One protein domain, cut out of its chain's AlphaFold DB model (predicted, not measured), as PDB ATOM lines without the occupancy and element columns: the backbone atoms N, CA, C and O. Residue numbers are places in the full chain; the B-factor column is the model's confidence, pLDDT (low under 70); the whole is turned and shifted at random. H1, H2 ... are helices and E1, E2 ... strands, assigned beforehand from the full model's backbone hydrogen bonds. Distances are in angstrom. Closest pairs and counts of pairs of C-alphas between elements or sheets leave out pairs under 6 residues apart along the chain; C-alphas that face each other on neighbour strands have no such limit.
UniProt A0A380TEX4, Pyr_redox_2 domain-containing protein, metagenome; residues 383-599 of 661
ATOM      1  N   VAL A 383      42.730  35.789  82.349       94.00
ATOM      2  CA  VAL A 383      41.863  36.095  83.499       94.00
ATOM      3  C   VAL A 383      42.374  37.337  84.229       94.00
ATOM      4  O   VAL A 383      43.360  37.273  84.960       94.00
ATOM      5  N   ALA A 384      41.733  38.485  84.011       95.75
ATOM      6  CA  ALA A 384      42.097  39.746  84.662       95.75
ATOM      7  C   ALA A 384      41.481  39.851  86.067       95.75
ATOM      8  O   ALA A 384      40.266  39.734  86.208       95.75
ATOM      9  N   LEU A 385      42.312  40.116  87.080       97.25
ATOM     10  CA  LEU A 385      41.916  40.238  88.486       97.25
ATOM     11  C   LEU A 385      42.424  41.561  89.074       97.25
ATOM     12  O   LEU A 385      43.528  42.007  88.762       97.25
ATOM     13  N   GLY A 386      41.638  42.179  89.957       96.75
ATOM     14  CA  GLY A 386      42.045  43.366  90.725       96.75
ATOM     15  C   GLY A 386      42.973  43.040  91.903       96.75
ATOM     16  O   GLY A 386      43.622  43.928  92.464       96.75
ATOM     17  N   THR A 387      43.053  41.760  92.265       97.62
ATOM     18  CA  THR A 387      43.768  41.239  93.429       97.62
ATOM     19  C   THR A 387      44.393  39.871  93.117       97.62
ATOM     20  O   THR A 387      43.842  39.137  92.296       97.62
ATOM     21  N   PRO A 388      45.527  39.493  93.740       97.62
ATOM     22  CA  PRO A 388      46.094  38.150  93.607       97.62
ATOM     23  C   PRO A 388      45.429  37.106  94.513       97.62
ATOM     24  O   PRO A 388      45.826  35.946  94.466       97.62
ATOM     25  N   PHE A 389      44.472  37.498  95.356       98.38
ATOM     26  CA  PHE A 389      43.749  36.582  96.234       98.38
ATOM     27  C   PHE A 389      42.551  35.972  95.492       98.38
ATOM     28  O   PHE A 389      41.740  36.695  94.922       98.38
ATOM     29  N   ILE A 390      42.467  34.643  95.499       97.62
ATOM     30  CA  ILE A 390      41.428  33.804  94.875       97.62
ATOM     31  C   ILE A 390      40.736  33.018  95.997       97.62
ATOM     32  O   ILE A 390      41.363  32.765  97.021       97.62
ATOM     33  N   VAL A 391      39.480  32.601  95.840       97.00
ATOM     34  CA  VAL A 391      38.773  31.763  96.835       97.00
ATOM     35  C   VAL A 391      38.555  30.343  96.311       97.00
ATOM     36  O   VAL A 391      38.237  30.175  95.135       97.00
ATOM     37  N   SER A 392      38.704  29.338  97.177       94.75
ATOM     38  CA  SER A 392      38.438  27.914  96.909       94.75
ATOM     39  C   SER A 392      37.526  27.287  97.979       94.75
ATOM     40  O   SER A 392      37.247  27.911  99.000       94.75
ATOM     41  N   GLY A 393      37.033  26.062  97.740       91.50
ATOM     42  CA  GLY A 393      36.344  25.243  98.759       91.50
ATOM     43  C   GLY A 393      34.808  25.323  98.816       91.50
ATOM     44  O   GLY A 393      34.189  24.655  99.640       91.50
ATOM     45  N   PHE A 394      34.160  26.079  97.924       92.81
ATOM     46  CA  PHE A 394      32.707  26.327  97.946       92.81
ATOM     47  C   PHE A 394      31.914  25.534  96.884       92.81
ATOM     48  O   PHE A 394      30.806  25.931  96.517       92.81
ATOM     49  N   ASP A 395      32.445  24.412  96.385       90.56
ATOM     50  CA  ASP A 395      31.801  23.625  95.319       90.56
ATOM     51  C   ASP A 395      30.462  23.016  95.773       90.56
ATOM     52  O   ASP A 395      29.479  23.057  95.027       90.56
ATOM     53  N   ASP A 396      30.410  22.536  97.019       88.50
ATOM     54  CA  ASP A 396      29.221  21.948  97.654       88.50
ATOM     55  C   ASP A 396      28.333  22.989  98.372       88.50
ATOM     56  O   ASP A 396      27.406  22.635  99.104       88.50
ATOM     57  N   ALA A 397      28.604  24.288  98.194       89.81
ATOM     58  CA  ALA A 397      27.846  25.342  98.863       89.81
ATOM     59  C   ALA A 397      26.393  25.440  98.339       89.81
ATOM     60  O   ALA A 397      26.149  25.248  97.143       89.81
ATOM     61  N   PRO A 398      25.415  25.807  99.189       89.56
ATOM     62  CA  PRO A 398      24.040  26.074  98.765       89.56
ATOM     63  C   PRO A 398      23.942  27.121  97.643       89.56
ATOM     64  O   PRO A 398      24.696  28.095  97.619       89.56
ATOM     65  N   GLU A 399      22.987  26.957  96.722       89.56
ATOM     66  CA  GLU A 399      22.853  27.788  95.509       89.56
ATOM     67  C   GLU A 399      22.759  29.296  95.807       89.56
ATOM     68  O   GLU A 399      23.402  30.109  95.140       89.56
ATOM     69  N   ASN A 400      22.031  29.678  96.860       90.06
ATOM     70  CA  ASN A 400      21.931  31.063  97.322       90.06
ATOM     71  C   ASN A 400      23.285  31.627  97.795       90.06
ATOM     72  O   ASN A 400      23.617  32.765  97.463       90.06
ATOM     73  N   LEU A 401      24.082  30.834  98.522       90.75
ATOM     74  CA  LEU A 401      25.428  31.214  98.956       90.75
ATOM     75  C   LEU A 401      26.395  31.292  97.768       90.75
ATOM     76  O   LEU A 401      27.157  32.252  97.672       90.75
ATOM     77  N   ARG A 402      26.315  30.356  96.814       92.12
ATOM     78  CA  ARG A 402      27.114  30.384  95.574       92.12
ATOM     79  C   ARG A 402      26.813  31.614  94.720       92.12
ATOM     80  O   ARG A 402      27.739  32.252  94.227       92.12
ATOM     81  N   ALA A 403      25.540  31.978  94.570       92.25
ATOM     82  CA  ALA A 403      25.140  33.175  93.836       92.25
ATOM     83  C   ALA A 403      25.611  34.466  94.533       92.25
ATOM     84  O   ALA A 403      26.097  35.379  93.864       92.25
ATOM     85  N   ALA A 404      25.499  34.539  95.864       94.50
ATOM     86  CA  ALA A 404      25.960  35.684  96.650       94.50
ATOM     87  C   ALA A 404      27.489  35.841  96.609       94.50
ATOM     88  O   ALA A 404      27.986  36.919  96.278       94.50
ATOM     89  N   LEU A 405      28.237  34.761  96.866       95.19
ATOM     90  CA  LEU A 405      29.698  34.753  96.770       95.19
ATOM     91  C   LEU A 405      30.167  35.092  95.355       95.19
ATOM     92  O   LEU A 405      31.085  35.888  95.208       95.19
ATOM     93  N   GLY A 406      29.517  34.560  94.317       96.12
ATOM     94  CA  GLY A 406      29.874  34.846  92.930       96.12
ATOM     95  C   GLY A 406      29.868  36.336  92.591       96.12
ATOM     96  O   GLY A 406      30.855  36.853  92.069       96.12
ATOM     97  N   ARG A 407      28.794  37.045  92.969       95.94
ATOM     98  CA  ARG A 407      28.722  38.513  92.843       95.94
ATOM     99  C   ARG A 407      29.814  39.197  93.667       95.94
ATOM    100  O   ARG A 407      30.549  40.029  93.149       95.94
ATOM    101  N   ALA A 408      29.965  38.806  94.933       96.19
ATOM    102  CA  ALA A 408      30.898  39.440  95.860       96.19
ATOM    103  C   ALA A 408      32.380  39.264  95.458       96.19
ATOM    104  O   ALA A 408      33.181  40.180  95.649       96.19
ATOM    105  N   LEU A 409      32.752  38.123  94.861       97.19
ATOM    106  CA  LEU A 409      34.081  37.889  94.289       97.19
ATOM    107  C   LEU A 409      34.305  38.725  93.024       97.19
ATOM    108  O   LEU A 409      35.360  39.348  92.904       97.19
ATOM    109  N   ALA A 410      33.320  38.786  92.120       95.25
ATOM    110  CA  ALA A 410      33.396  39.610  90.914       95.25
ATOM    111  C   ALA A 410      33.558  41.106  91.256       95.25
ATOM    112  O   ALA A 410      34.453  41.766  90.729       95.25
ATOM    113  N   GLU A 411      32.771  41.622  92.207       94.69
ATOM    114  CA  GLU A 411      32.886  42.993  92.730       94.69
ATOM    115  C   GLU A 411      34.230  43.265  93.428       94.69
ATOM    116  O   GLU A 411      34.777  44.364  93.325       94.69
ATOM    117  N   ALA A 412      34.792  42.271  94.126       95.62
ATOM    118  CA  ALA A 412      36.122  42.363  94.730       95.62
ATOM    119  C   ALA A 412      37.274  42.223  93.711       95.62
ATOM    120  O   ALA A 412      38.440  42.367  94.087       95.62
ATOM    121  N   GLY A 413      36.978  41.936  92.437       96.19
ATOM    122  CA  GLY A 413      37.978  41.673  91.400       96.19
ATOM    123  C   GLY A 413      38.763  40.372  91.616       96.19
ATOM    124  O   GLY A 413      39.909  40.288  91.178       96.19
ATOM    125  N   SER A 414      38.170  39.403  92.316       97.56
ATOM    126  CA  SER A 414      38.714  38.077  92.637       97.56
ATOM    127  C   SER A 414      38.171  37.005  91.684       97.56
ATOM    128  O   SER A 414      37.189  37.224  90.979       97.56
ATOM    129  N   ALA A 415      38.788  35.823  91.693       97.44
ATOM    130  CA  ALA A 415      38.297  34.617  91.024       97.44
ATOM    131  C   ALA A 415      37.809  33.564  92.030       97.44
ATOM    132  O   ALA A 415      38.117  33.643  93.226       97.44
ATOM    133  N   TYR A 416      37.107  32.555  91.514       97.62
ATOM    134  CA  TYR A 416      36.829  31.301  92.206       97.62
ATOM    135  C   TYR A 416      37.620  30.135  91.595       97.62
ATOM    136  O   TYR A 416      37.694  30.002  90.370       97.62
ATOM    137  N   LEU A 417      38.178  29.281  92.452       96.81
ATOM    138  CA  LEU A 417      38.899  28.057  92.118       96.81
ATOM    139  C   LEU A 417      38.131  26.842  92.657       96.81
ATOM    140  O   LEU A 417      38.025  26.663  93.867       96.81
ATOM    141  N   GLY A 418      37.632  25.991  91.760       94.69
ATOM    142  CA  GLY A 418      36.857  24.807  92.141       94.69
ATOM    143  C   GLY A 418      36.307  24.032  90.947       94.69
ATOM    144  O   GLY A 418      36.498  24.417  89.790       94.69
ATOM    145  N   ARG A 419      35.625  22.919  91.210       93.00
ATOM    146  CA  ARG A 419      35.013  22.042  90.199       93.00
ATOM    147  C   ARG A 419      33.717  22.588  89.606       93.00
ATOM    148  O   ARG A 419      33.324  22.132  88.533       93.00
ATOM    149  N   GLN A 420      33.055  23.546  90.258       91.06
ATOM    150  CA  GLN A 420      31.816  24.158  89.759       91.06
ATOM    151  C   GLN A 420      31.902  25.689  89.696       91.06
ATOM    152  O   GLN A 420      32.667  26.313  90.421       91.06
ATOM    153  N   ALA A 421      31.091  26.323  88.845       92.31
ATOM    154  CA  ALA A 421      31.031  27.784  88.777       92.31
ATOM    155  C   ALA A 421      30.413  28.387  90.053       92.31
ATOM    156  O   ALA A 421      29.383  27.905  90.544       92.31
ATOM    157  N   LEU A 422      30.994  29.484  90.547       91.00
ATOM    158  CA  LEU A 422      30.470  30.256  91.674       91.00
ATOM    159  C   LEU A 422      29.824  31.547  91.154       91.00
ATOM    160  O   LEU A 422      30.453  32.602  91.109       91.00
ATOM    161  N   GLY A 423      28.572  31.443  90.701       87.12
ATOM    162  CA  GLY A 423      27.817  32.566  90.140       87.12
ATOM    163  C   GLY A 423      28.534  33.242  88.964       87.12
ATOM    164  O   GLY A 423      28.900  32.584  87.994       87.12
ATOM    165  N   GLU A 424      28.716  34.560  89.063       87.38
ATOM    166  CA  GLU A 424      29.307  35.418  88.022       87.38
ATOM    167  C   GLU A 424      30.830  35.621  88.169       87.38
ATOM    168  O   GLU A 424      31.439  36.336  87.371       87.38
ATOM    169  N   ALA A 425      31.468  35.012  89.176       93.56
ATOM    170  CA  ALA A 425      32.905  35.157  89.392       93.56
ATOM    171  C   ALA A 425      33.723  34.522  88.248       93.56
ATOM    172  O   ALA A 425      33.366  33.437  87.776       93.56
ATOM    173  N   PRO A 426      34.865  35.117  87.842       96.25
ATOM    174  CA  PRO A 426      35.836  34.454  86.978       96.25
ATOM    175  C   PRO A 426      36.208  33.082  87.549       96.25
ATOM    176  O   PRO A 426      36.631  32.976  88.702       96.25
ATOM    177  N   TRP A 427      36.028  32.030  86.752       96.50
ATOM    178  CA  TRP A 427      36.077  30.653  87.236       96.50
ATOM    179  C   TRP A 427      37.295  29.910  86.689       96.50
ATOM    180  O   TRP A 427      37.429  29.686  85.483       96.50
ATOM    181  N   LEU A 428      38.172  29.512  87.610       96.69
ATOM    182  CA  LEU A 428      39.275  28.591  87.387       96.69
ATOM    183  C   LEU A 428      38.767  27.175  87.693       96.69
ATOM    184  O   LEU A 428      38.646  26.783  88.855       96.69
ATOM    185  N   GLN A 429      38.417  26.426  86.649       96.00
ATOM    186  CA  GLN A 429      37.839  25.095  86.801       96.00
ATOM    187  C   GLN A 429      38.919  24.063  87.118       96.00
ATOM    188  O   GLN A 429      39.818  23.861  86.305       96.00
ATOM    189  N   ILE A 430      38.775  23.329  88.220       95.25
ATOM    190  CA  ILE A 430      39.520  22.082  88.438       95.25
ATOM    191  C   ILE A 430      38.850  20.971  87.622       95.25
ATOM    192  O   ILE A 430      37.653  20.728  87.767       95.25
ATOM    193  N   VAL A 431      39.618  20.303  86.760       94.19
ATOM    194  CA  VAL A 431      39.158  19.201  85.906       94.19
ATOM    195  C   VAL A 431      39.784  17.890  86.399       94.19
ATOM    196  O   VAL A 431      40.937  17.564  86.084       94.19
ATOM    197  N   GLY A 432      39.022  17.139  87.199       89.06
ATOM    198  CA  GLY A 432      39.336  15.765  87.594       89.06
ATOM    199  C   GLY A 432      39.189  14.783  86.427       89.06
ATOM    200  O   GLY A 432      38.731  15.162  85.347       89.06
ATOM    201  N   ALA A 433      39.596  13.525  86.624       83.94
ATOM    202  CA  ALA A 433      39.628  12.496  85.574       83.94
ATOM    203  C   ALA A 433      38.291  12.354  84.815       83.94
ATOM    204  O   ALA A 433      38.291  12.357  83.585       83.94
ATOM    205  N   ASP A 434      37.174  12.327  85.546       83.75
ATOM    206  CA  ASP A 434      35.820  12.129  85.005       83.75
ATOM    207  C   ASP A 434      35.108  13.435  84.584       83.75
ATOM    208  O   ASP A 434      34.060  13.401  83.936       83.75
ATOM    209  N   ASP A 435      35.669  14.599  84.933       86.38
ATOM    210  CA  ASP A 435      35.099  15.917  84.622       86.38
ATOM    211  C   ASP A 435      35.371  16.319  83.159       86.38
ATOM    212  O   ASP A 435      36.267  15.780  82.512       86.38
ATOM    213  N   THR A 436      34.677  17.330  82.619       87.00
ATOM    214  CA  THR A 436      35.026  17.926  81.307       87.00
ATOM    215  C   THR A 436      35.198  19.452  81.377       87.00
ATOM    216  O   THR A 436      34.575  20.094  82.226       87.00
ATOM    217  N   PRO A 437      36.029  20.063  80.501       91.00
ATOM    218  CA  PRO A 437      36.245  21.516  80.472       91.00
ATOM    219  C   PRO A 437      34.982  22.301  80.089       91.00
ATOM    220  O   PRO A 437      34.671  22.477  78.905       91.00
ATOM    221  N   ALA A 438      34.268  22.824  81.081       91.75
ATOM    222  CA  ALA A 438      33.027  23.564  80.900       91.75
ATOM    223  C   ALA A 438      33.261  24.825  80.058       91.75
ATOM    224  O   ALA A 438      34.251  25.529  80.247       91.75
ATOM    225  N   SER A 439      32.361  25.147  79.127       88.12
ATOM    226  CA  SER A 439      32.508  26.312  78.234       88.12
ATOM    227  C   SER A 439      32.524  27.657  78.972       88.12
ATOM    228  O   SER A 439      33.140  28.599  78.486       88.12
ATOM    229  N   ALA A 440      31.888  27.730  80.145       90.88
ATOM    230  CA  ALA A 440      31.862  28.911  81.008       90.88
ATOM    231  C   ALA A 440      33.133  29.097  81.866       90.88
ATOM    232  O   ALA A 440      33.303  30.153  82.470       90.88
ATOM    233  N   ALA A 441      34.023  28.099  81.941       92.81
ATOM    234  CA  ALA A 441      35.272  28.221  82.688       92.81
ATOM    235  C   ALA A 441      36.212  29.225  82.007       92.81
ATOM    236  O   ALA A 441      36.533  29.085  80.822       92.81
ATOM    237  N   SER A 442      36.682  30.214  82.771       94.38
ATOM    238  CA  SER A 442      37.627  31.235  82.304       94.38
ATOM    239  C   SER A 442      39.016  30.646  82.034       94.38
ATOM    240  O   SER A 442      39.738  31.151  81.179       94.38
ATOM    241  N   LEU A 443      39.372  29.569  82.747       95.19
ATOM    242  CA  LEU A 443      40.561  28.741  82.537       95.19
ATOM    243  C   LEU A 443      40.297  27.337  83.106       95.19
ATOM    244  O   LEU A 443      39.640  27.209  84.140       95.19
ATOM    245  N   SER A 444      40.796  26.288  82.447       96.00
ATOM    246  CA  SER A 444      40.648  24.895  82.906       96.00
ATOM    247  C   SER A 444      41.981  24.320  83.397       96.00
ATOM    248  O   SER A 444      42.947  24.254  82.642       96.00
ATOM    249  N   ILE A 445      42.032  23.911  84.663       96.38
ATOM    250  CA  ILE A 445      43.200  23.356  85.354       96.38
ATOM    251  C   ILE A 445      43.045  21.838  85.416       96.38
ATOM    252  O   ILE A 445      42.150  21.326  86.086       96.38
ATOM    253  N   PHE A 446      43.903  21.108  84.712       95.69
ATOM    254  CA  PHE A 446      43.792  19.659  84.582       95.69
ATOM    255  C   PHE A 446      44.648  18.923  85.607       95.69
ATOM    256  O   PHE A 446      45.761  19.326  85.936       95.69
ATOM    257  N   THR A 447      44.142  17.776  86.045       92.88
ATOM    258  CA  THR A 447      44.893  16.782  86.827       92.88
ATOM    259  C   THR A 447      45.782  15.877  85.958       92.88
ATOM    260  O   THR A 447      46.556  15.092  86.495       92.88
ATOM    261  N   GLN A 448      45.683  15.968  84.623       87.69
ATOM    262  CA  GLN A 448      46.406  15.126  83.660       87.69
ATOM    263  C   GLN A 448      46.906  15.949  82.455       87.69
ATOM    264  O   GLN A 448      46.185  16.795  81.917       87.69
ATOM    265  N   ALA A 449      48.150  15.693  82.038       85.19
ATOM    266  CA  ALA A 449      48.899  16.474  81.047       85.19
ATOM    267  C   ALA A 449      48.361  16.383  79.609       85.19
ATOM    268  O   ALA A 449      48.240  17.391  78.912       85.19
ATOM    269  N   ASP A 450      48.006  15.178  79.174       86.56
ATOM    270  CA  ASP A 450      47.433  14.874  77.859       86.56
ATOM    271  C   ASP A 450      46.136  15.659  77.604       86.56
ATOM    272  O   ASP A 450      45.917  16.207  76.520       86.56
ATOM    273  N   ARG A 451      45.307  15.794  78.643       85.69
ATOM    274  CA  ARG A 451      44.040  16.532  78.600       85.69
ATOM    275  C   ARG A 451      44.253  18.043  78.522       85.69
ATOM    276  O   ARG A 451      43.544  18.708  77.764       85.69
ATOM    277  N   ALA A 452      45.262  18.573  79.218       88.00
ATOM    278  CA  ALA A 452      45.676  19.967  79.062       88.00
ATOM    279  C   ALA A 452      46.218  20.245  77.652       88.00
ATOM    280  O   ALA A 452      45.821  21.235  77.040       88.00
ATOM    281  N   ALA A 453      47.050  19.357  77.096       85.62
ATOM    282  CA  ALA A 453      47.562  19.486  75.731       85.62
ATOM    283  C   ALA A 453      46.431  19.474  74.684       85.62
ATOM    284  O   ALA A 453      46.380  20.342  73.807       85.62
ATOM    285  N   ALA A 454      45.468  18.555  74.819       82.88
ATOM    286  CA  ALA A 454      44.278  18.512  73.972       82.88
ATOM    287  C   ALA A 454      43.465  19.818  74.064       82.88
ATOM    288  O   ALA A 454      43.136  20.418  73.039       82.88
ATOM    289  N   ALA A 455      43.202  20.321  75.274       83.44
ATOM    290  CA  ALA A 455      42.474  21.574  75.466       83.44
ATOM    291  C   ALA A 455      43.249  22.807  74.956       83.44
ATOM    292  O   ALA A 455      42.648  23.677  74.321       83.44
ATOM    293  N   LYS A 456      44.575  22.858  75.125       88.06
ATOM    294  CA  LYS A 456      45.420  23.941  74.599       88.06
ATOM    295  C   LYS A 456      45.408  23.988  73.074       88.06
ATOM    296  O   LYS A 456      45.336  25.075  72.502       88.06
ATOM    297  N   SER A 457      45.374  22.828  72.411       84.19
ATOM    298  CA  SER A 457      45.230  22.747  70.948       84.19
ATOM    299  C   SER A 457      43.913  23.350  70.430       84.19
ATOM    300  O   SER A 457      43.860  23.824  69.297       84.19
ATOM    301  N   SER A 458      42.875  23.424  71.276       83.81
ATOM    302  CA  SER A 458      41.605  24.105  70.974       83.81
ATOM    303  C   SER A 458      41.624  25.625  71.218       83.81
ATOM    304  O   SER A 458      40.588  26.279  71.123       83.81
ATOM    305  N   GLY A 459      42.788  26.204  71.543       83.69
ATOM    306  CA  GLY A 459      42.967  27.645  71.765       83.69
ATOM    307  C   GLY A 459      42.472  28.157  73.122       83.69
ATOM    308  O   GLY A 459      42.444  29.367  73.343       83.69
ATOM    309  N   ARG A 460      42.081  27.262  74.036       86.25
ATOM    310  CA  ARG A 460      41.623  27.617  75.387       86.25
ATOM    311  C   ARG A 460      42.816  27.813  76.337       86.25
ATOM    312  O   ARG A 460      43.816  27.110  76.183       86.25
ATOM    313  N   PRO A 461      42.727  28.726  77.323       92.12
ATOM    314  CA  PRO A 461      43.725  28.824  78.379       92.12
ATOM    315  C   PRO A 461      43.625  27.609  79.312       92.12
ATOM    316  O   PRO A 461      42.524  27.207  79.710       92.12
ATOM    317  N   VAL A 462      44.770  27.021  79.654       95.56
ATOM    318  CA  VAL A 462      44.858  25.802  80.468       95.56
ATOM    319  C   VAL A 462      45.887  25.935  81.582       95.56
ATOM    320  O   VAL A 462      46.891  26.630  81.445       95.56
ATOM    321  N   GLY A 463      45.665  25.204  82.667       96.12
ATOM    322  CA  GLY A 463      46.668  24.979  83.698       96.12
ATOM    323  C   GLY A 463      46.823  23.503  84.033       96.12
ATOM    324  O   GLY A 463      46.025  22.671  83.596       96.12
ATOM    325  N   LEU A 464      47.826  23.186  84.846       96.88
ATOM    326  CA  LEU A 464      47.994  21.861  85.440       96.88
ATOM    327  C   LEU A 464      48.049  21.941  86.965       96.88
ATOM    328  O   LEU A 464      48.594  22.895  87.519       96.88
ATOM    329  N   LEU A 465      47.485  20.938  87.636       96.69
ATOM    330  CA  LEU A 465      47.571  20.777  89.085       96.69
ATOM    331  C   LEU A 465      48.837  19.986  89.444       96.69
ATOM    332  O   LEU A 465      49.076  18.888  88.937       96.69
ATOM    333  N   ALA A 466      49.643  20.552  90.334       96.00
ATOM    334  CA  ALA A 466      50.835  19.947  90.907       96.00
ATOM    335  C   ALA A 466      50.633  19.708  92.406       96.00
ATOM    336  O   ALA A 466      50.172  20.590  93.126       96.00
ATOM    337  N   SER A 467      51.030  18.530  92.870       92.88
ATOM    338  CA  SER A 467      51.139  18.166  94.287       92.88
ATOM    339  C   SER A 467      52.608  17.901  94.632       92.88
ATOM    340  O   SER A 467      53.455  17.919  93.738       92.88
ATOM    341  N   ALA A 468      52.924  17.608  95.897       90.69
ATOM    342  CA  ALA A 468      54.283  17.230  96.294       90.69
ATOM    343  C   ALA A 468      54.843  16.048  95.477       90.69
ATOM    344  O   ALA A 468      55.989  16.103  95.033       90.69
ATOM    345  N   ASP A 469      54.014  15.034  95.217       90.56
ATOM    346  CA  ASP A 469      54.420  13.815  94.508       90.56
ATOM    347  C   ASP A 469      54.516  14.002  92.985       90.56
ATOM    348  O   ASP A 469      55.255  13.283  92.318       90.56
ATOM    349  N   THR A 470      53.783  14.971  92.419       93.69
ATOM    350  CA  THR A 470      53.664  15.161  90.958       93.69
ATOM    351  C   THR A 470      54.390  16.392  90.413       93.69
ATOM    352  O   THR A 470      54.412  16.595  89.201       93.69
ATOM    353  N   LEU A 471      55.000  17.219  91.272       94.56
ATOM    354  CA  LEU A 471      55.491  18.553  90.908       94.56
ATOM    355  C   LEU A 471      56.415  18.579  89.681       94.56
ATOM    356  O   LEU A 471      56.192  19.375  88.771       94.56
ATOM    357  N   ASN A 472      57.447  17.731  89.648       90.94
ATOM    358  CA  ASN A 472      58.429  17.738  88.557       90.94
ATOM    359  C   ASN A 472      57.794  17.347  87.217       90.94
ATOM    360  O   ASN A 472      57.940  18.083  86.243       90.94
ATOM    361  N   ASP A 473      57.052  16.240  87.191       93.12
ATOM    362  CA  ASP A 473      56.407  15.726  85.981       93.12
ATOM    363  C   ASP A 473      55.340  16.708  85.469       93.12
ATOM    364  O   ASP A 473      55.262  16.975  84.269       93.12
ATOM    365  N   THR A 474      54.577  17.327  86.380       95.19
ATOM    366  CA  THR A 474      53.611  18.380  86.041       95.19
ATOM    367  C   THR A 474      54.286  19.612  85.425       95.19
ATOM    368  O   THR A 474      53.726  20.195  84.497       95.19
ATOM    369  N   ILE A 475      55.470  20.029  85.890       93.56
ATOM    370  CA  ILE A 475      56.161  21.200  85.320       93.56
ATOM    371  C   ILE A 475      56.757  20.886  83.946       93.56
ATOM    372  O   ILE A 475      56.627  21.715  83.045       93.56
ATOM    373  N   GLU A 476      57.369  19.715  83.749       91.81
ATOM    374  CA  GLU A 476      57.856  19.311  82.421       91.81
ATOM    375  C   GLU A 476      56.683  19.254  81.428       91.81
ATOM    376  O   GLU A 476      56.731  19.900  80.380       91.81
ATOM    377  N   ALA A 477      55.569  18.622  81.815       93.31
ATOM    378  CA  ALA A 477      54.334  18.615  81.034       93.31
ATOM    379  C   ALA A 477      53.798  20.029  80.736       93.31
ATOM    380  O   ALA A 477      53.425  20.318  79.599       93.31
ATOM    381  N   ALA A 478      53.792  20.934  81.723       94.00
ATOM    382  CA  ALA A 478      53.369  22.326  81.548       94.00
ATOM    383  C   ALA A 478      54.260  23.085  80.551       94.00
ATOM    384  O   ALA A 478      53.773  23.908  79.769       94.00
ATOM    385  N   VAL A 479      55.566  22.806  80.550       91.31
ATOM    386  CA  VAL A 479      56.529  23.386  79.608       91.31
ATOM    387  C   VAL A 479      56.317  22.838  78.195       91.31
ATOM    388  O   VAL A 479      56.301  23.644  77.257       91.31
ATOM    389  N   GLU A 480      56.121  21.522  78.053       90.75
ATOM    390  CA  GLU A 480      55.889  20.818  76.783       90.75
ATOM    391  C   GLU A 480      54.565  21.211  76.119       90.75
ATOM    392  O   GLU A 480      54.550  21.574  74.942       90.75
ATOM    393  N   CYS A 481      53.454  21.208  76.866       90.31
ATOM    394  CA  CYS A 481      52.144  21.597  76.338       90.31
ATOM    395  C   CYS A 481      51.937  23.121  76.283       90.31
ATOM    396  O   CYS A 481      50.873  23.575  75.862       90.31
ATOM    397  N   ALA A 482      52.926  23.907  76.732       90.06
ATOM    398  CA  ALA A 482      52.848  25.355  76.907       90.06
ATOM    399  C   ALA A 482      51.593  25.800  77.689       90.06
ATOM    400  O   ALA A 482      50.850  26.674  77.239       90.06
ATOM    401  N   ALA A 483      51.360  25.180  78.850       93.50
ATOM    402  CA  ALA A 483      50.313  25.584  79.783       93.50
ATOM    403  C   ALA A 483      50.494  27.043  80.227       93.50
ATOM    404  O   ALA A 483      51.608  27.565  80.272       93.50
ATOM    405  N   ASP A 484      49.385  27.687  80.577       95.44
ATOM    406  CA  ASP A 484      49.361  29.093  80.968       95.44
ATOM    407  C   ASP A 484      49.603  29.278  82.477       95.44
ATOM    408  O   ASP A 484      50.112  30.318  82.893       95.44
ATOM    409  N   LEU A 485      49.285  28.264  83.296       96.00
ATOM    410  CA  LEU A 485      49.610  28.238  84.726       96.00
ATOM    411  C   LEU A 485      49.893  26.835  85.283       96.00
ATOM    412  O   LEU A 485      49.455  25.824  84.730       96.00
ATOM    413  N   VAL A 486      50.554  26.786  86.439       97.50
ATOM    414  CA  VAL A 486      50.593  25.622  87.334       97.50
ATOM    415  C   VAL A 486      49.973  26.010  88.675       97.50
ATOM    416  O   VAL A 486      50.353  27.007  89.290       97.50
ATOM    417  N   LEU A 487      49.005  25.213  89.123       97.44
ATOM    418  CA  LEU A 487      48.399  25.304  90.446       97.44
ATOM    419  C   LEU A 487      49.141  24.358  91.390       97.44
ATOM    420  O   LEU A 487      49.068  23.144  91.227       97.44
ATOM    421  N   ILE A 488      49.837  24.919  92.371       97.12
ATOM    422  CA  ILE A 488      50.552  24.187  93.412       97.12
ATOM    423  C   ILE A 488      49.586  23.949  94.572       97.12
ATOM    424  O   ILE A 488      49.238  24.882  95.296       97.12
ATOM    425  N   ASP A 489      49.170  22.699  94.749       94.81
ATOM    426  CA  ASP A 489      48.469  22.233  95.940       94.81
ATOM    427  C   ASP A 489      49.497  21.851  97.014       94.81
ATOM    428  O   ASP A 489      50.030  20.738  97.039       94.81
ATOM    429  N   ALA A 490      49.787  22.800  97.903       92.19
ATOM    430  CA  ALA A 490      50.715  22.615  99.011       92.19
ATOM    431  C   ALA A 490      50.091  21.899 100.221       92.19
ATOM    432  O   ALA A 490      50.819  21.591 101.164       92.19
ATOM    433  N   ALA A 491      48.778  21.635 100.209       86.69
ATOM    434  CA  ALA A 491      48.089  20.840 101.226       86.69
ATOM    435  C   ALA A 491      47.947  19.357 100.818       86.69
ATOM    436  O   ALA A 491      47.768  18.500 101.680       86.69
ATOM    437  N   GLY A 492      48.073  19.045  99.521       82.19
ATOM    438  CA  GLY A 492      48.156  17.678  98.993       82.19
ATOM    439  C   GLY A 492      46.817  16.939  98.898       82.19
ATOM    440  O   GLY A 492      46.800  15.711  98.903       82.19
ATOM    441  N   ALA A 493      45.698  17.663  98.820       82.94
ATOM    442  CA  ALA A 493      44.345  17.108  98.929       82.94
ATOM    443  C   ALA A 493      43.417  17.486  97.760       82.94
ATOM    444  O   ALA A 493      42.202  17.576  97.919       82.94
ATOM    445  N   SER A 494      43.977  17.718  96.569       83.81
ATOM    446  CA  SER A 494      43.246  18.198  95.386       83.81
ATOM    447  C   SER A 494      42.463  19.489  95.651       83.81
ATOM    448  O   SER A 494      41.318  19.624  95.221       83.81
ATOM    449  N   VAL A 495      43.108  20.452  96.320       84.19
ATOM    450  CA  VAL A 495      42.543  21.780  96.651       84.19
ATOM    451  C   VAL A 495      41.407  21.737  97.702       84.19
ATOM    452  O   VAL A 495      40.673  22.708  97.869       84.19
ATOM    453  N   ASP A 496      41.258  20.643  98.461       87.56
ATOM    454  CA  ASP A 496      40.338  20.590  99.609       87.56
ATOM    455  C   ASP A 496      40.872  21.447 100.781       87.56
ATOM    456  O   ASP A 496      41.951  21.151 101.310       87.56
ATOM    457  N   PRO A 497      40.145  22.489 101.237       85.75
ATOM    458  CA  PRO A 497      40.598  23.354 102.327       85.75
ATOM    459  C   PRO A 497      40.738  22.619 103.669       85.75
ATOM    460  O   PRO A 497      41.497  23.064 104.527       85.75
ATOM    461  N   ARG A 498      40.068  21.478 103.884       85.94
ATOM    462  CA  ARG A 498      40.141  20.729 105.155       85.94
ATOM    463  C   ARG A 498      41.543  20.187 105.445       85.94
ATOM    464  O   ARG A 498      41.901  20.014 106.609       85.94
ATOM    465  N   ALA A 499      42.359  19.967 104.415       85.75
ATOM    466  CA  ALA A 499      43.745  19.542 104.590       85.75
ATOM    467  C   ALA A 499      44.610  20.607 105.293       85.75
ATOM    468  O   ALA A 499      45.501  20.256 106.064       85.75
ATOM    469  N   GLU A 500      44.286  21.898 105.140       87.25
ATOM    470  CA  GLU A 500      44.976  23.000 105.833       87.25
ATOM    471  C   GLU A 500      44.793  22.957 107.366       87.25
ATOM    472  O   GLU A 500      45.569  23.573 108.096       87.25
ATOM    473  N   LEU A 501      43.784  22.230 107.871       83.75
ATOM    474  CA  LEU A 501      43.530  22.055 109.310       83.75
ATOM    475  C   LEU A 501      44.385  20.949 109.948       83.75
ATOM    476  O   LEU A 501      44.495  20.887 111.172       83.75
ATOM    477  N   THR A 502      44.954  20.054 109.138       79.69
ATOM    478  CA  THR A 502      45.628  18.826 109.605       79.69
ATOM    479  C   THR A 502      47.094  18.748 109.191       79.69
ATOM    480  O   THR A 502      47.888  18.112 109.890       79.69
ATOM    481  N   HIS A 503      47.483  19.437 108.115       72.12
ATOM    482  CA  HIS A 503      48.841  19.435 107.584       72.12
ATOM    483  C   HIS A 503      49.360  20.867 107.364       72.12
ATOM    484  O   HIS A 503      48.648  21.698 106.799       72.12
ATOM    485  N   PRO A 504      50.605  21.190 107.779       80.62
ATOM    486  CA  PRO A 504      51.232  22.452 107.402       80.62
ATOM    487  C   PRO A 504      51.503  22.462 105.886       80.62
ATOM    488  O   PRO A 504      51.885  21.425 105.340       80.62
ATOM    489  N   PRO A 505      51.354  23.607 105.196       86.88
ATOM    490  CA  PRO A 505      51.557  23.667 103.756       86.88
ATOM    491  C   PRO A 505      53.022  23.405 103.386       86.88
ATOM    492  O   PRO A 505      53.943  23.959 103.991       86.88
ATOM    493  N   ALA A 506      53.242  22.610 102.341       90.81
ATOM    494  CA  ALA A 506      54.558  22.320 101.779       90.81
ATOM    495  C   ALA A 506      55.121  23.535 101.009       90.81
ATOM    496  O   ALA A 506      55.161  23.565  99.778       90.81
ATOM    497  N   ILE A 507      55.555  24.575 101.732       91.06
ATOM    498  CA  ILE A 507      55.992  25.848 101.127       91.06
ATOM    499  C   ILE A 507      57.212  25.715 100.198       91.06
ATOM    500  O   ILE A 507      57.449  26.598  99.374       91.06
ATOM    501  N   ASN A 508      57.974  24.617 100.290       92.06
ATOM    502  CA  ASN A 508      59.098  24.351  99.390       92.06
ATOM    503  C   ASN A 508      58.665  24.108  97.940       92.06
ATOM    504  O   ASN A 508      59.421  24.440  97.031       92.06
ATOM    505  N   LEU A 509      57.440  23.618  97.701       94.62
ATOM    506  CA  LEU A 509      56.967  23.315  96.345       94.62
ATOM    507  C   LEU A 509      56.980  24.548  95.431       94.62
ATOM    508  O   LEU A 509      57.214  24.414  94.233       94.62
ATOM    509  N   LEU A 510      56.797  25.753  95.986       94.44
ATOM    510  CA  LEU A 510      56.893  27.005  95.233       94.44
ATOM    511  C   LEU A 510      58.337  27.335  94.827       94.44
ATOM    512  O   LEU A 510      58.578  27.765  93.702       94.44
ATOM    513  N   LYS A 511      59.313  27.086  95.705       92.94
ATOM    514  CA  LYS A 511      60.739  27.228  95.382       92.94
ATOM    515  C   LYS A 511      61.166  26.181  94.345       92.94
ATOM    516  O   LYS A 511      61.878  26.510  93.400       92.94
ATOM    517  N   ASP A 512      60.724  24.936  94.503       93.25
ATOM    518  CA  ASP A 512      61.105  23.816  93.636       93.25
ATOM    519  C   ASP A 512      60.495  23.961  92.220       93.25
ATOM    520  O   ASP A 512      61.239  23.938  91.237       93.25
ATOM    521  N   ALA A 513      59.185  24.242  92.135       94.19
ATOM    522  CA  ALA A 513      58.596  25.364  91.389       94.19
ATOM    523  C   ALA A 513      59.492  26.182  90.450       94.19
ATOM    524  O   ALA A 513      59.761  25.882  89.279       94.19
ATOM    525  N   VAL A 514      59.881  27.313  91.027       91.75
ATOM    526  CA  VAL A 514      60.669  28.381  90.430       91.75
ATOM    527  C   VAL A 514      62.010  27.862  89.921       91.75
ATOM    528  O   VAL A 514      62.363  28.152  88.781       91.75
ATOM    529  N   ASP A 515      62.724  27.044  90.696       86.00
ATOM    530  CA  ASP A 515      64.008  26.455  90.297       86.00
ATOM    531  C   ASP A 515      63.880  25.602  89.026       86.00
ATOM    532  O   ASP A 515      64.736  25.659  88.137       86.00
ATOM    533  N   HIS A 516      62.810  24.812  88.913       86.00
ATOM    534  CA  HIS A 516      62.554  23.992  87.736       86.00
ATOM    535  C   HIS A 516      62.259  24.870  86.507       86.00
ATOM    536  O   HIS A 516      62.906  24.719  85.462       86.00
ATOM    537  N   LEU A 517      61.358  25.847  86.635       84.50
ATOM    538  CA  LEU A 517      61.041  26.790  85.555       84.50
ATOM    539  C   LEU A 517      62.243  27.663  85.150       84.50
ATOM    540  O   LEU A 517      62.415  27.954  83.963       84.50
ATOM    541  N   LEU A 518      63.111  28.044  86.093       80.06
ATOM    542  CA  LEU A 518      64.359  28.767  85.834       80.06
ATOM    543  C   LEU A 518      65.344  27.927  85.018       80.06
ATOM    544  O   LEU A 518      65.855  28.415  84.007       80.06
ATOM    545  N   ARG A 519      65.561  26.652  85.382       81.81
ATOM    546  CA  ARG A 519      66.406  25.721  84.603       81.81
ATOM    547  C   ARG A 519      65.930  25.586  83.153       81.81
ATOM    548  O   ARG A 519      66.756  25.496  82.245       81.81
ATOM    549  N   ARG A 520      64.613  25.633  82.924       82.38
ATOM    550  CA  ARG A 520      63.987  25.598  81.589       82.38
ATOM    551  C   ARG A 520      63.880  26.970  80.900       82.38
ATOM    552  O   ARG A 520      63.478  27.020  79.742       82.38
ATOM    553  N   ARG A 521      64.256  28.075  81.563       79.62
ATOM    554  CA  ARG A 521      64.059  29.474  81.111       79.62
ATOM    555  C   ARG A 521      62.592  29.818  80.794       79.62
ATOM    556  O   ARG A 521      62.310  30.548  79.847       79.62
ATOM    557  N   ARG A 522      61.659  29.273  81.580       84.75
ATOM    558  CA  ARG A 522      60.201  29.453  81.442       84.75
ATOM    559  C   ARG A 522      59.543  30.177  82.622       84.75
ATOM    560  O   ARG A 522      58.332  30.381  82.586       84.75
ATOM    561  N   LEU A 523      60.306  30.605  83.634       82.19
ATOM    562  CA  LEU A 523      59.779  31.452  84.712       82.19
ATOM    563  C   LEU A 523      59.165  32.736  84.124       82.19
ATOM    564  O   LEU A 523      59.768  33.369  83.258       82.19
ATOM    565  N   GLY A 524      57.955  33.093  84.566       78.88
ATOM    566  CA  GLY A 524      57.193  34.235  84.042       78.88
ATOM    567  C   GLY A 524      56.499  33.998  82.691       78.88
ATOM    568  O   GLY A 524      55.754  34.861  82.242       78.88
ATOM    569  N   ALA A 525      56.707  32.840  82.049       86.31
ATOM    570  CA  ALA A 525      55.928  32.393  80.886       86.31
ATOM    571  C   ALA A 525      54.813  31.395  81.257       86.31
ATOM    572  O   ALA A 525      54.027  31.021  80.392       86.31
ATOM    573  N   ILE A 526      54.799  30.939  82.511       93.06
ATOM    574  CA  ILE A 526      53.789  30.081  83.134       93.06
ATOM    575  C   ILE A 526      53.521  30.709  84.503       93.06
ATOM    576  O   ILE A 526      54.470  30.918  85.263       93.06
ATOM    577  N   ASP A 527      52.268  31.053  84.797       96.62
ATOM    578  CA  ASP A 527      51.893  31.612  86.099       96.62
ATOM    579  C   ASP A 527      51.914  30.536  87.191       96.62
ATOM    580  O   ASP A 527      51.528  29.390  86.956       96.62
ATOM    581  N   LEU A 528      52.316  30.903  88.408       97.31
ATOM    582  CA  LEU A 528      52.257  30.013  89.568       97.31
ATOM    583  C   LEU A 528      51.116  30.449  90.489       97.31
ATOM    584  O   LEU A 528      51.105  31.578  90.977       97.31
ATOM    585  N   VAL A 529      50.158  29.559  90.740       97.62
ATOM    586  CA  VAL A 529      49.084  29.781  91.720       97.62
ATOM    587  C   VAL A 529      49.336  28.873  92.914       97.62
ATOM    588  O   VAL A 529      49.465  27.666  92.739       97.62
ATOM    589  N   PHE A 530      49.414  29.430  94.121       97.38
ATOM    590  CA  PHE A 530      49.677  28.657  95.339       97.38
ATOM    591  C   PHE A 530      48.397  28.464  96.161       97.38
ATOM    592  O   PHE A 530      47.722  29.442  96.485       97.38
ATOM    593  N   HIS A 531      48.075  27.224  96.524       95.19
ATOM    594  CA  HIS A 531      46.979  26.868  97.427       95.19
ATOM    595  C   HIS A 531      47.531  26.130  98.653       95.19
ATOM    596  O   HIS A 531      48.346  25.220  98.501       95.19
ATOM    597  N   GLY A 532      47.070  26.492  99.852       89.25
ATOM    598  CA  GLY A 532      47.454  25.842 101.107       89.25
ATOM    599  C   GLY A 532      47.917  26.818 102.193       89.25
ATOM    600  O   GLY A 532      49.028  27.342 102.148       89.25
ATOM    601  N   GLY A 533      47.094  27.015 103.220       86.25
ATOM    602  CA  GLY A 533      47.471  27.618 104.503       86.25
ATOM    603  C   GLY A 533      47.718  29.131 104.474       86.25
ATOM    604  O   GLY A 533      48.411  29.656 105.347       86.25
ATOM    605  N   VAL A 534      47.170  29.846 103.488       93.00
ATOM    606  CA  VAL A 534      47.297  31.308 103.367       93.00
ATOM    607  C   VAL A 534      46.268  31.994 104.266       93.00
ATOM    608  O   VAL A 534      45.065  31.895 104.032       93.00
ATOM    609  N   ARG A 535      46.738  32.700 105.303       92.12
ATOM    610  CA  ARG A 535      45.872  33.272 106.357       92.12
ATOM    611  C   ARG A 535      45.729  34.791 106.274       92.12
ATOM    612  O   ARG A 535      44.697  35.329 106.664       92.12
ATOM    613  N   THR A 536      46.766  35.481 105.803       96.31
ATOM    614  CA  THR A 536      46.879  36.948 105.835       96.31
ATOM    615  C   THR A 536      47.334  37.520 104.492       96.31
ATOM    616  O   THR A 536      47.815  36.806 103.605       96.31
ATOM    617  N   GLY A 537      47.234  38.840 104.335       97.06
ATOM    618  CA  GLY A 537      47.785  39.536 103.180       97.06
ATOM    619  C   GLY A 537      49.311  39.547 103.181       97.06
ATOM    620  O   GLY A 537      49.924  39.506 102.116       97.06
ATOM    621  N   SER A 538      49.939  39.528 104.360       97.00
ATOM    622  CA  SER A 538      51.382  39.323 104.500       97.00
ATOM    623  C   SER A 538      51.812  37.919 104.070       97.00
ATOM    624  O   SER A 538      52.837  37.804 103.405       97.00
ATOM    625  N   ASP A 539      51.031  36.870 104.347       97.31
ATOM    626  CA  ASP A 539      51.278  35.515 103.832       97.31
ATOM    627  C   ASP A 539      51.200  35.471 102.300       97.31
ATOM    628  O   ASP A 539      52.124  34.979 101.649       97.31
ATOM    629  N   GLY A 540      50.170  36.087 101.707       97.50
ATOM    630  CA  GLY A 540      50.080  36.238 100.251       97.50
ATOM    631  C   GLY A 540      51.239  37.045  99.653       97.50
ATOM    632  O   GLY A 540      51.814  36.646  98.644       97.50
ATOM    633  N   ALA A 541      51.648  38.142 100.296       98.19
ATOM    634  CA  ALA A 541      52.781  38.953  99.849       98.19
ATOM    635  C   ALA A 541      54.126  38.205  99.936       98.19
ATOM    636  O   ALA A 541      54.959  38.378  99.049       98.19
ATOM    637  N   LYS A 542      54.338  37.347 100.949       97.94
ATOM    638  CA  LYS A 542      55.527  36.475 101.034       97.94
ATOM    639  C   LYS A 542      55.552  35.481  99.872       97.94
ATOM    640  O   LYS A 542      56.588  35.315  99.241       97.94
ATOM    641  N   LEU A 543      54.420  34.849  99.561       97.81
ATOM    642  CA  LEU A 543      54.311  33.910  98.440       97.81
ATOM    643  C   LEU A 543      54.518  34.604  97.085       97.81
ATOM    644  O   LEU A 543      55.197  34.058  96.221       97.81
ATOM    645  N   ILE A 544      54.021  35.832  96.914       97.69
ATOM    646  CA  ILE A 544      54.277  36.643  95.711       97.69
ATOM    647  C   ILE A 544      55.759  37.030  95.605       97.69
ATOM    648  O   ILE A 544      56.329  36.941  94.521       97.69
ATOM    649  N   ALA A 545      56.414  37.372  96.721       96.38
ATOM    650  CA  ALA A 545      57.865  37.580  96.760       96.38
ATOM    651  C   ALA A 545      58.653  36.309  96.383       96.38
ATOM    652  O   ALA A 545      59.726  36.398  95.798       96.38
ATOM    653  N   LEU A 546      58.098  35.125  96.664       95.44
ATOM    654  CA  LEU A 546      58.584  33.811  96.217       95.44
ATOM    655  C   LEU A 546      58.085  33.425  94.802       95.44
ATOM    656  O   LEU A 546      58.109  32.254  94.436       95.44
ATOM    657  N   ALA A 547      57.672  34.413  94.000       94.38
ATOM    658  CA  ALA A 547      57.226  34.309  92.608       94.38
ATOM    659  C   ALA A 547      55.893  33.573  92.347       94.38
ATOM    660  O   ALA A 547      55.645  33.134  91.222       94.38
ATOM    661  N   ALA A 548      54.986  33.502  93.328       97.00
ATOM    662  CA  ALA A 548      53.581  33.202  93.041       97.00
ATOM    663  C   ALA A 548      52.907  34.381  92.305       97.00
ATOM    664  O   ALA A 548      52.971  35.531  92.738       97.00
ATOM    665  N   SER A 549      52.199  34.097  91.214       97.12
ATOM    666  CA  SER A 549      51.362  35.074  90.506       97.12
ATOM    667  C   SER A 549      50.079  35.375  91.288       97.12
ATOM    668  O   SER A 549      49.639  36.525  91.344       97.12
ATOM    669  N   ALA A 550      49.495  34.351  91.918       97.88
ATOM    670  CA  ALA A 550      48.302  34.447  92.755       97.88
ATOM    671  C   ALA A 550      48.309  33.408  93.885       97.88
ATOM    672  O   ALA A 550      49.056  32.428  93.847       97.88
ATOM    673  N   VAL A 551      47.445  33.610  94.879       97.62
ATOM    674  CA  VAL A 551      47.261  32.701  96.013       97.62
ATOM    675  C   VAL A 551      45.778  32.409  96.232       97.62
ATOM    676  O   VAL A 551      44.939  33.306  96.136       97.62
ATOM    677  N   ALA A 552      45.450  31.156  96.521       96.50
ATOM    678  CA  ALA A 552      44.087  30.708  96.765       96.50
ATOM    679  C   ALA A 552      43.830  30.510  98.269       96.50
ATOM    680  O   ALA A 552      44.636  29.915  98.984       96.50
ATOM    681  N   LEU A 553      42.705  31.053  98.731       96.50
ATOM    682  CA  LEU A 553      42.239  31.063 100.111       96.50
ATOM    683  C   LEU A 553      41.248  29.914 100.331       96.50
ATOM    684  O   LEU A 553      40.130  29.970  99.815       96.50
ATOM    685  N   GLY A 554      41.657  28.928 101.131       93.31
ATOM    686  CA  GLY A 554      40.808  27.848 101.627       93.31
ATOM    687  C   GLY A 554      40.145  28.208 102.961       93.31
ATOM    688  O   GLY A 554      39.157  28.947 103.005       93.31
ATOM    689  N   VAL A 555      40.702  27.720 104.074       92.50
ATOM    690  CA  VAL A 555      40.141  27.865 105.435       92.50
ATOM    691  C   VAL A 555      39.840  29.319 105.797       92.50
ATOM    692  O   VAL A 555      38.800  29.601 106.388       92.50
ATOM    693  N   ALA A 556      40.699  30.268 105.409       94.06
ATOM    694  CA  ALA A 556      40.489  31.687 105.696       94.06
ATOM    695  C   ALA A 556      39.174  32.230 105.095       94.06
ATOM    696  O   ALA A 556      38.459  32.987 105.755       94.06
ATOM    697  N   ALA A 557      38.818  31.806 103.876       94.69
ATOM    698  CA  ALA A 557      37.560  32.189 103.237       94.69
ATOM    699  C   ALA A 557      36.355  31.506 103.906       94.69
ATOM    700  O   ALA A 557      35.334  32.153 104.131       94.69
ATOM    701  N   HIS A 558      36.492  30.239 104.304       92.69
ATOM    702  CA  HIS A 558      35.469  29.511 105.062       92.69
ATOM    703  C   HIS A 558      35.164  30.133 106.433       92.69
ATOM    704  O   HIS A 558      33.991  30.246 106.799       92.69
ATOM    705  N   ILE A 559      36.195  30.582 107.159       91.00
ATOM    706  CA  ILE A 559      36.049  31.306 108.431       91.00
ATOM    707  C   ILE A 559      35.323  32.637 108.203       91.00
ATOM    708  O   ILE A 559      34.378  32.946 108.926       91.00
ATOM    709  N   ALA A 560      35.714  33.411 107.184       92.88
ATOM    710  CA  ALA A 560      35.040  34.671 106.860       92.88
ATOM    711  C   ALA A 560      33.578  34.470 106.427       92.88
ATOM    712  O   ALA A 560      32.733  35.293 106.757       92.88
ATOM    713  N   ALA A 561      33.262  33.365 105.747       91.38
ATOM    714  CA  ALA A 561      31.898  32.983 105.388       91.38
ATOM    715  C   ALA A 561      31.067  32.417 106.563       91.38
ATOM    716  O   ALA A 561      29.926  32.022 106.345       91.38
ATOM    717  N   GLY A 562      31.616  32.316 107.781       88.50
ATOM    718  CA  GLY A 562      30.903  31.764 108.943       88.50
ATOM    719  C   GLY A 562      30.599  30.260 108.856       88.50
ATOM    720  O   GLY A 562      29.694  29.775 109.533       88.50
ATOM    721  N   THR A 563      31.326  29.521 108.013       85.88
ATOM    722  CA  THR A 563      31.125  28.075 107.783       85.88
ATOM    723  C   THR A 563      31.944  27.216 108.755       85.88
ATOM    724  O   THR A 563      32.910  27.695 109.354       85.88
ATOM    725  N   ARG A 564      31.580  25.935 108.914       82.25
ATOM    726  CA  ARG A 564      32.251  24.997 109.837       82.25
ATOM    727  C   ARG A 564      32.888  23.835 109.086       82.25
ATOM    728  O   ARG A 564      32.203  22.913 108.674       82.25
ATOM    729  N   LEU A 565      34.211  23.834 108.952       77.56
ATOM    730  CA  LEU A 565      34.946  22.784 108.229       77.56
ATOM    731  C   LEU A 565      35.119  21.455 109.003       77.56
ATOM    732  O   LEU A 565      35.818  20.564 108.525       77.56
ATOM    733  N   GLU A 566      34.491  21.314 110.173       67.75
ATOM    734  CA  GLU A 566      34.534  20.103 111.013       67.75
ATOM    735  C   GLU A 566      33.436  19.079 110.652       67.75
ATOM    736  O   GLU A 566      33.583  17.889 110.931       67.75
ATOM    737  N   ASP A 567      32.354  19.525 110.004       59.69
ATOM    738  CA  ASP A 567      31.174  18.712 109.702       59.69
ATOM    739  C   ASP A 567      31.231  18.042 108.316       59.69
ATOM    740  O   ASP A 567      31.886  18.508 107.381       59.69
ATOM    741  N   ALA A 568      30.462  16.959 108.139       64.31
ATOM    742  CA  ALA A 568      30.336  16.258 106.852       64.31
ATOM    743  C   ALA A 568      29.728  17.127 105.727       64.31
ATOM    744  O   ALA A 568      29.901  16.818 104.550       64.31
ATOM    745  N   ASN A 569      29.031  18.207 106.090       72.06
ATOM    746  CA  ASN A 569      28.616  19.288 105.201       72.06
ATOM    747  C   ASN A 569      28.945  20.621 105.902       72.06
ATOM    748  O   ASN A 569      28.241  20.973 106.853       72.06
ATOM    749  N   PRO A 570      29.949  21.390 105.438       71.19
ATOM    750  CA  PRO A 570      30.412  22.580 106.150       71.19
ATOM    751  C   PRO A 570      29.437  23.769 106.116       71.19
ATOM    752  O   PRO A 570      29.685  24.800 106.750       71.19
ATOM    753  N   PHE A 571      28.321  23.626 105.395       79.19
ATOM    754  CA  PHE A 571      27.264  24.622 105.234       79.19
ATOM    755  C   PHE A 571      25.969  24.265 105.988       79.19
ATOM    756  O   PHE A 571      25.004  25.021 105.913       79.19
ATOM    757  N   ALA A 572      25.909  23.125 106.693       62.16
ATOM    758  CA  ALA A 572      24.673  22.637 107.322       62.16
ATOM    759  C   ALA A 572      24.140  23.547 108.450       62.16
ATOM    760  O   ALA A 572      22.928  23.691 108.591       62.16
ATOM    761  N   ASP A 573      25.048  24.182 109.198       61.91
ATOM    762  CA  ASP A 573      24.768  24.976 110.407       61.91
ATOM    763  C   ASP A 573      25.080  26.484 110.234       61.91
ATOM    764  O   ASP A 573      25.275  27.204 111.219       61.91
ATOM    765  N   SER A 574      25.165  27.005 108.999       63.19
ATOM    766  CA  SER A 574      25.477  28.427 108.780       63.19
ATOM    767  C   SER A 574      24.317  29.329 109.232       63.19
ATOM    768  O   SER A 574      23.335  29.511 108.512       63.19
ATOM    769  N   ALA A 575      24.439  29.913 110.426       60.47
ATOM    770  CA  ALA A 575      23.449  30.838 110.988       60.47
ATOM    771  C   ALA A 575      23.398  32.201 110.265       60.47
ATOM    772  O   ALA A 575      22.419  32.937 110.406       60.47
ATOM    773  N   GLU A 576      24.440  32.541 109.503       75.62
ATOM    774  CA  GLU A 576      24.563  33.810 108.786       75.62
ATOM    775  C   GLU A 576      23.830  33.795 107.430       75.62
ATOM    776  O   GLU A 576      23.925  32.820 106.678       75.62
ATOM    777  N   PRO A 577      23.142  34.888 107.044       87.12
ATOM    778  CA  PRO A 577      22.587  35.034 105.703       87.12
ATOM    779  C   PRO A 577      23.654  34.923 104.601       87.12
ATOM    780  O   PRO A 577      24.790  35.379 104.753       87.12
ATOM    781  N   ALA A 578      23.262  34.391 103.439       89.88
ATOM    782  CA  ALA A 578      24.152  34.202 102.289       89.88
ATOM    783  C   ALA A 578      24.862  35.496 101.843       89.88
ATOM    784  O   ALA A 578      26.074  35.490 101.632       89.88
ATOM    785  N   ASP A 579      24.137  36.617 101.753       91.31
ATOM    786  CA  ASP A 579      24.725  37.908 101.371       91.31
ATOM    787  C   ASP A 579      25.652  38.486 102.460       91.31
ATOM    788  O   ASP A 579      26.640  39.140 102.131       91.31
ATOM    789  N   ALA A 580      25.401  38.205 103.747       92.50
ATOM    790  CA  ALA A 580      26.290  38.611 104.843       92.50
ATOM    791  C   ALA A 580      27.611  37.825 104.800       92.50
ATOM    792  O   ALA A 580      28.692  38.415 104.835       92.50
ATOM    793  N   SER A 581      27.515  36.506 104.611       93.06
ATOM    794  CA  SER A 581      28.655  35.600 104.423       93.06
ATOM    795  C   SER A 581      29.504  36.013 103.211       93.06
ATOM    796  O   SER A 581      30.729  36.103 103.290       93.06
ATOM    797  N   ALA A 582      28.855  36.355 102.094       94.56
ATOM    798  CA  ALA A 582      29.530  36.830 100.891       94.56
ATOM    799  C   ALA A 582      30.192  38.209 101.074       94.56
ATOM    800  O   ALA A 582      31.337  38.411 100.658       94.56
ATOM    801  N   ALA A 583      29.520  39.145 101.750       95.06
ATOM    802  CA  ALA A 583      30.081  40.454 102.080       95.06
ATOM    803  C   ALA A 583      31.297  40.349 103.017       95.06
ATOM    804  O   ALA A 583      32.247  41.130 102.879       95.06
ATOM    805  N   ALA A 584      31.306  39.376 103.933       96.38
ATOM    806  CA  ALA A 584      32.435  39.087 104.808       96.38
ATOM    807  C   ALA A 584      33.639  38.528 104.027       96.38
ATOM    808  O   ALA A 584      34.740  39.061 104.171       96.38
ATOM    809  N   VAL A 585      33.441  37.567 103.114       96.62
ATOM    810  CA  VAL A 585      34.508  37.056 102.223       96.62
ATOM    811  C   VAL A 585      35.083  38.159 101.326       96.62
ATOM    812  O   VAL A 585      36.301  38.317 101.246       96.62
ATOM    813  N   ALA A 586      34.247  38.997 100.708       96.88
ATOM    814  CA  ALA A 586      34.739  40.131  99.920       96.88
ATOM    815  C   ALA A 586      35.489  41.169 100.778       96.88
ATOM    816  O   ALA A 586      36.424  41.820 100.305       96.88
ATOM    817  N   SER A 587      35.117  41.321 102.051       97.44
ATOM    818  CA  SER A 587      35.812  42.212 102.986       97.44
ATOM    819  C   SER A 587      37.144  41.633 103.461       97.44
ATOM    820  O   SER A 587      38.110  42.389 103.544       97.44
ATOM    821  N   LEU A 588      37.238  40.310 103.656       97.75
ATOM    822  CA  LEU A 588      38.505  39.599 103.841       97.75
ATOM    823  C   LEU A 588      39.433  39.870 102.651       97.75
ATOM    824  O   LEU A 588      40.533  40.372 102.850       97.75
ATOM    825  N   ILE A 589      38.978  39.628 101.417       98.06
ATOM    826  CA  ILE A 589      39.781  39.845 100.201       98.06
ATOM    827  C   ILE A 589      40.294  41.288 100.126       98.06
ATOM    828  O   ILE A 589      41.486  41.503  99.898       98.06
ATOM    829  N   ARG A 590      39.437  42.288 100.375       97.50
ATOM    830  CA  ARG A 590      39.850  43.702 100.423       97.50
ATOM    831  C   ARG A 590      40.893  43.967 101.515       97.50
ATOM    832  O   ARG A 590      41.864  44.672 101.249       97.50
ATOM    833  N   ALA A 591      40.737  43.380 102.703       97.75
ATOM    834  CA  ALA A 591      41.695  43.509 103.800       97.75
ATOM    835  C   ALA A 591      43.050  42.857 103.473       97.75
ATOM    836  O   ALA A 591      44.079  43.515 103.620       97.75
ATOM    837  N   LEU A 592      43.066  41.623 102.950       98.19
ATOM    838  CA  LEU A 592      44.302  40.931 102.563       98.19
ATOM    839  C   LEU A 592      45.010  41.662 101.411       98.19
ATOM    840  O   LEU A 592      46.229  41.818 101.424       98.19
ATOM    841  N   THR A 593      44.247  42.190 100.449       97.62
ATOM    842  CA  THR A 593      44.772  43.020  99.350       97.62
ATOM    843  C   THR A 593      45.428  44.294  99.888       97.62
ATOM    844  O   THR A 593      46.546  44.634  99.492       97.62
ATOM    845  N   ALA A 594      44.774  44.983 100.831       95.56
ATOM    846  CA  ALA A 594      45.323  46.172 101.473       95.56
ATOM    847  C   ALA A 594      46.596  45.852 102.276       95.56
ATOM    848  O   ALA A 594      47.601  46.545 102.110       95.56
ATOM    849  N   GLU A 595      46.595  44.787 103.079       96.88
ATOM    850  CA  GLU A 595      47.750  44.330 103.859       96.88
ATOM    851  C   GLU A 595      48.941  43.956 102.961       96.88
ATOM    852  O   GLU A 595      50.045  44.462 103.169       96.88
ATOM    853  N   ALA A 596      48.717  43.177 101.899       97.06
ATOM    854  CA  ALA A 596      49.748  42.843 100.919       97.06
ATOM    855  C   ALA A 596      50.344  44.106 100.264       97.06
ATOM    856  O   ALA A 596      51.564  44.263 100.181       97.06
ATOM    857  N   SER A 597      49.490  45.066  99.881       94.94
ATOM    858  CA  SER A 597      49.915  46.363  99.328       94.94
ATOM    859  C   SER A 597      50.717  47.222 100.321       94.94
ATOM    860  O   SER A 597      51.517  48.070  99.914       94.94
ATOM    861  N   MET A 598      50.504  47.044 101.630       92.62
ATOM    862  CA  MET A 598      51.301  47.701 102.669       92.62
ATOM    863  C   MET A 598      52.674  47.041 102.797       92.62
ATOM    864  O   MET A 598      53.665  47.765 102.861       92.62
ATOM    865  N   MET A 599      52.763  45.706 102.753       93.81
ATOM    866  CA  MET A 599      54.050  44.995 102.781       93.81
ATOM    867  C   MET A 599      54.930  45.365 101.578       93.81
ATOM    868  O   MET A 599      56.100  45.704 101.757       93.81
TER     869      MET A 599
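This is residues 383 to 599 of the 661 residues of the protein "Pyr_redox_2 domain-containing protein" of metagenome (UniProt A0A380TEX4). A closed barrel of eight parallel strands, E2 to E9 in chain order round the ring, makes the core, and helices cover much of its outside. H2, H3, H5 and H6 pack on the wall one after another, while the long H8 lies past E2 and packs on H1, H6 and H7; the steps from E3 to E4 and from E4 to E5 have no named helix. The 217 printed residues hold eight helices and nine strands, in the order E1 E2 H1 E3 E4 E5 H2 E6 H3 E7 H4 H5 E8 H6 E9 H7 H8, and the class is mixed, helices and strands. The whole is compact, with a radius of gyration of the C-alphas of 16.3 A and spans of 49 by 37 by 31 A.

E1, residues 383 to 385, pairs with no named strand. The ring runs through E2, residues 389 to 392, E3, 416 to 418, E4, 427 to 431, E5, 443 to 446, E6, 462 to 466, E7, 485 to 489, E8, 527 to 531, and E9, 550 to 553, and back to E2. Each neighbour pair is parallel and has N and O within hydrogen-bond range: N 417 and O 391 at 2.8 A for E2 and E3, N 428 and O 416 at 2.8 A for E3 and E4, N 445 and O 429 at 2.8 A for E4 and E5, N 463 and O 444 at 2.9 A for E5 and E6, N 487 and O 464 at 2.8 A for E6 and E7, N 486 and O 527 at 2.8 A for E7 and E8, N 552 and O 530 at 2.8 A for E8 and E9, and N 553 and O 390 at 2.8 A for E9 and E2. H1, residues 399 to 411, is on the barrel, and the C-alphas of Leu 409 and Tyr 416 are its closest to E3, 7.4 A. H2, residues 449 to 457, lies outside the barrel at a height of 8.3 A, along the strands. H3, residues 471 to 480, lies outside over E6, and only just touches H2, with 3 pairs of C-alphas within 8 A, the closest being Ala 449 and Ala 477, 5.8 A. H4, residues 497 to 501, is only just on the barrel, with 5 pairs of C-alphas within 10 A. H5, residues 508 to 519, lies outside and touches H3, closest at the C-alphas of Leu 471 and Leu 509, 7.4 A. H6, residues 537 to 545, lies outside over E9. H7, residues 555 to 560, touches H4, closest at the C-alphas of Pro 497 and Val 555, 5.5 A. H8, residues 578 to 599, is the hub. Its residues 578 to 586 touch H1 at a shallow tilt of 31 degrees, the same way, closest at the C-alphas of Leu 405 and Ala 582, 4.6 A. Its residues 591 to 599 touch H6 at a steep tilt of 53 degrees, closest at the C-alphas of Gly 537 and Leu 592, 3.8 A. Its residues 581 to 588 touch H7, closest at the C-alphas of Ala 560 and Val 585, 5.2 A. Five strand-helix-strand units, two parallel neighbour strands with helix between, have right-handed crossovers: E2, H1, E3; E5, H2, E6; E6, H3, E7; E7, H4 H5, E8; and E8, H6, E9. Every O i to N i+4 pair is within hydrogen-bond range in H1, H2, H3, H5, H6, H7 and H8; H4 has 0 of 1, and 2 of 2 O i to N i+3 pairs.

E1 begins at C-alpha 383, (41.863, 36.095, 83.499), and E2 at C-alpha 389, (43.749, 36.582, 96.234). From first to last C-alpha H1 is 18.4 A long, H5 16.6 A, H3 14.3 A and E6 13.4 A. H8, 31.8 A long, ends at C-alpha 599, (54.050, 44.995, 102.781).

The C-alphas of Arg 519 and Ala 575 are the two farthest apart, at 50.7 A. The printed part has no cut. The links E4 to E5 and H7 to H8 are long. Mean pLDDT of the printed part is 90.7; residues 566 to 568 and 572 to 575 are under 70.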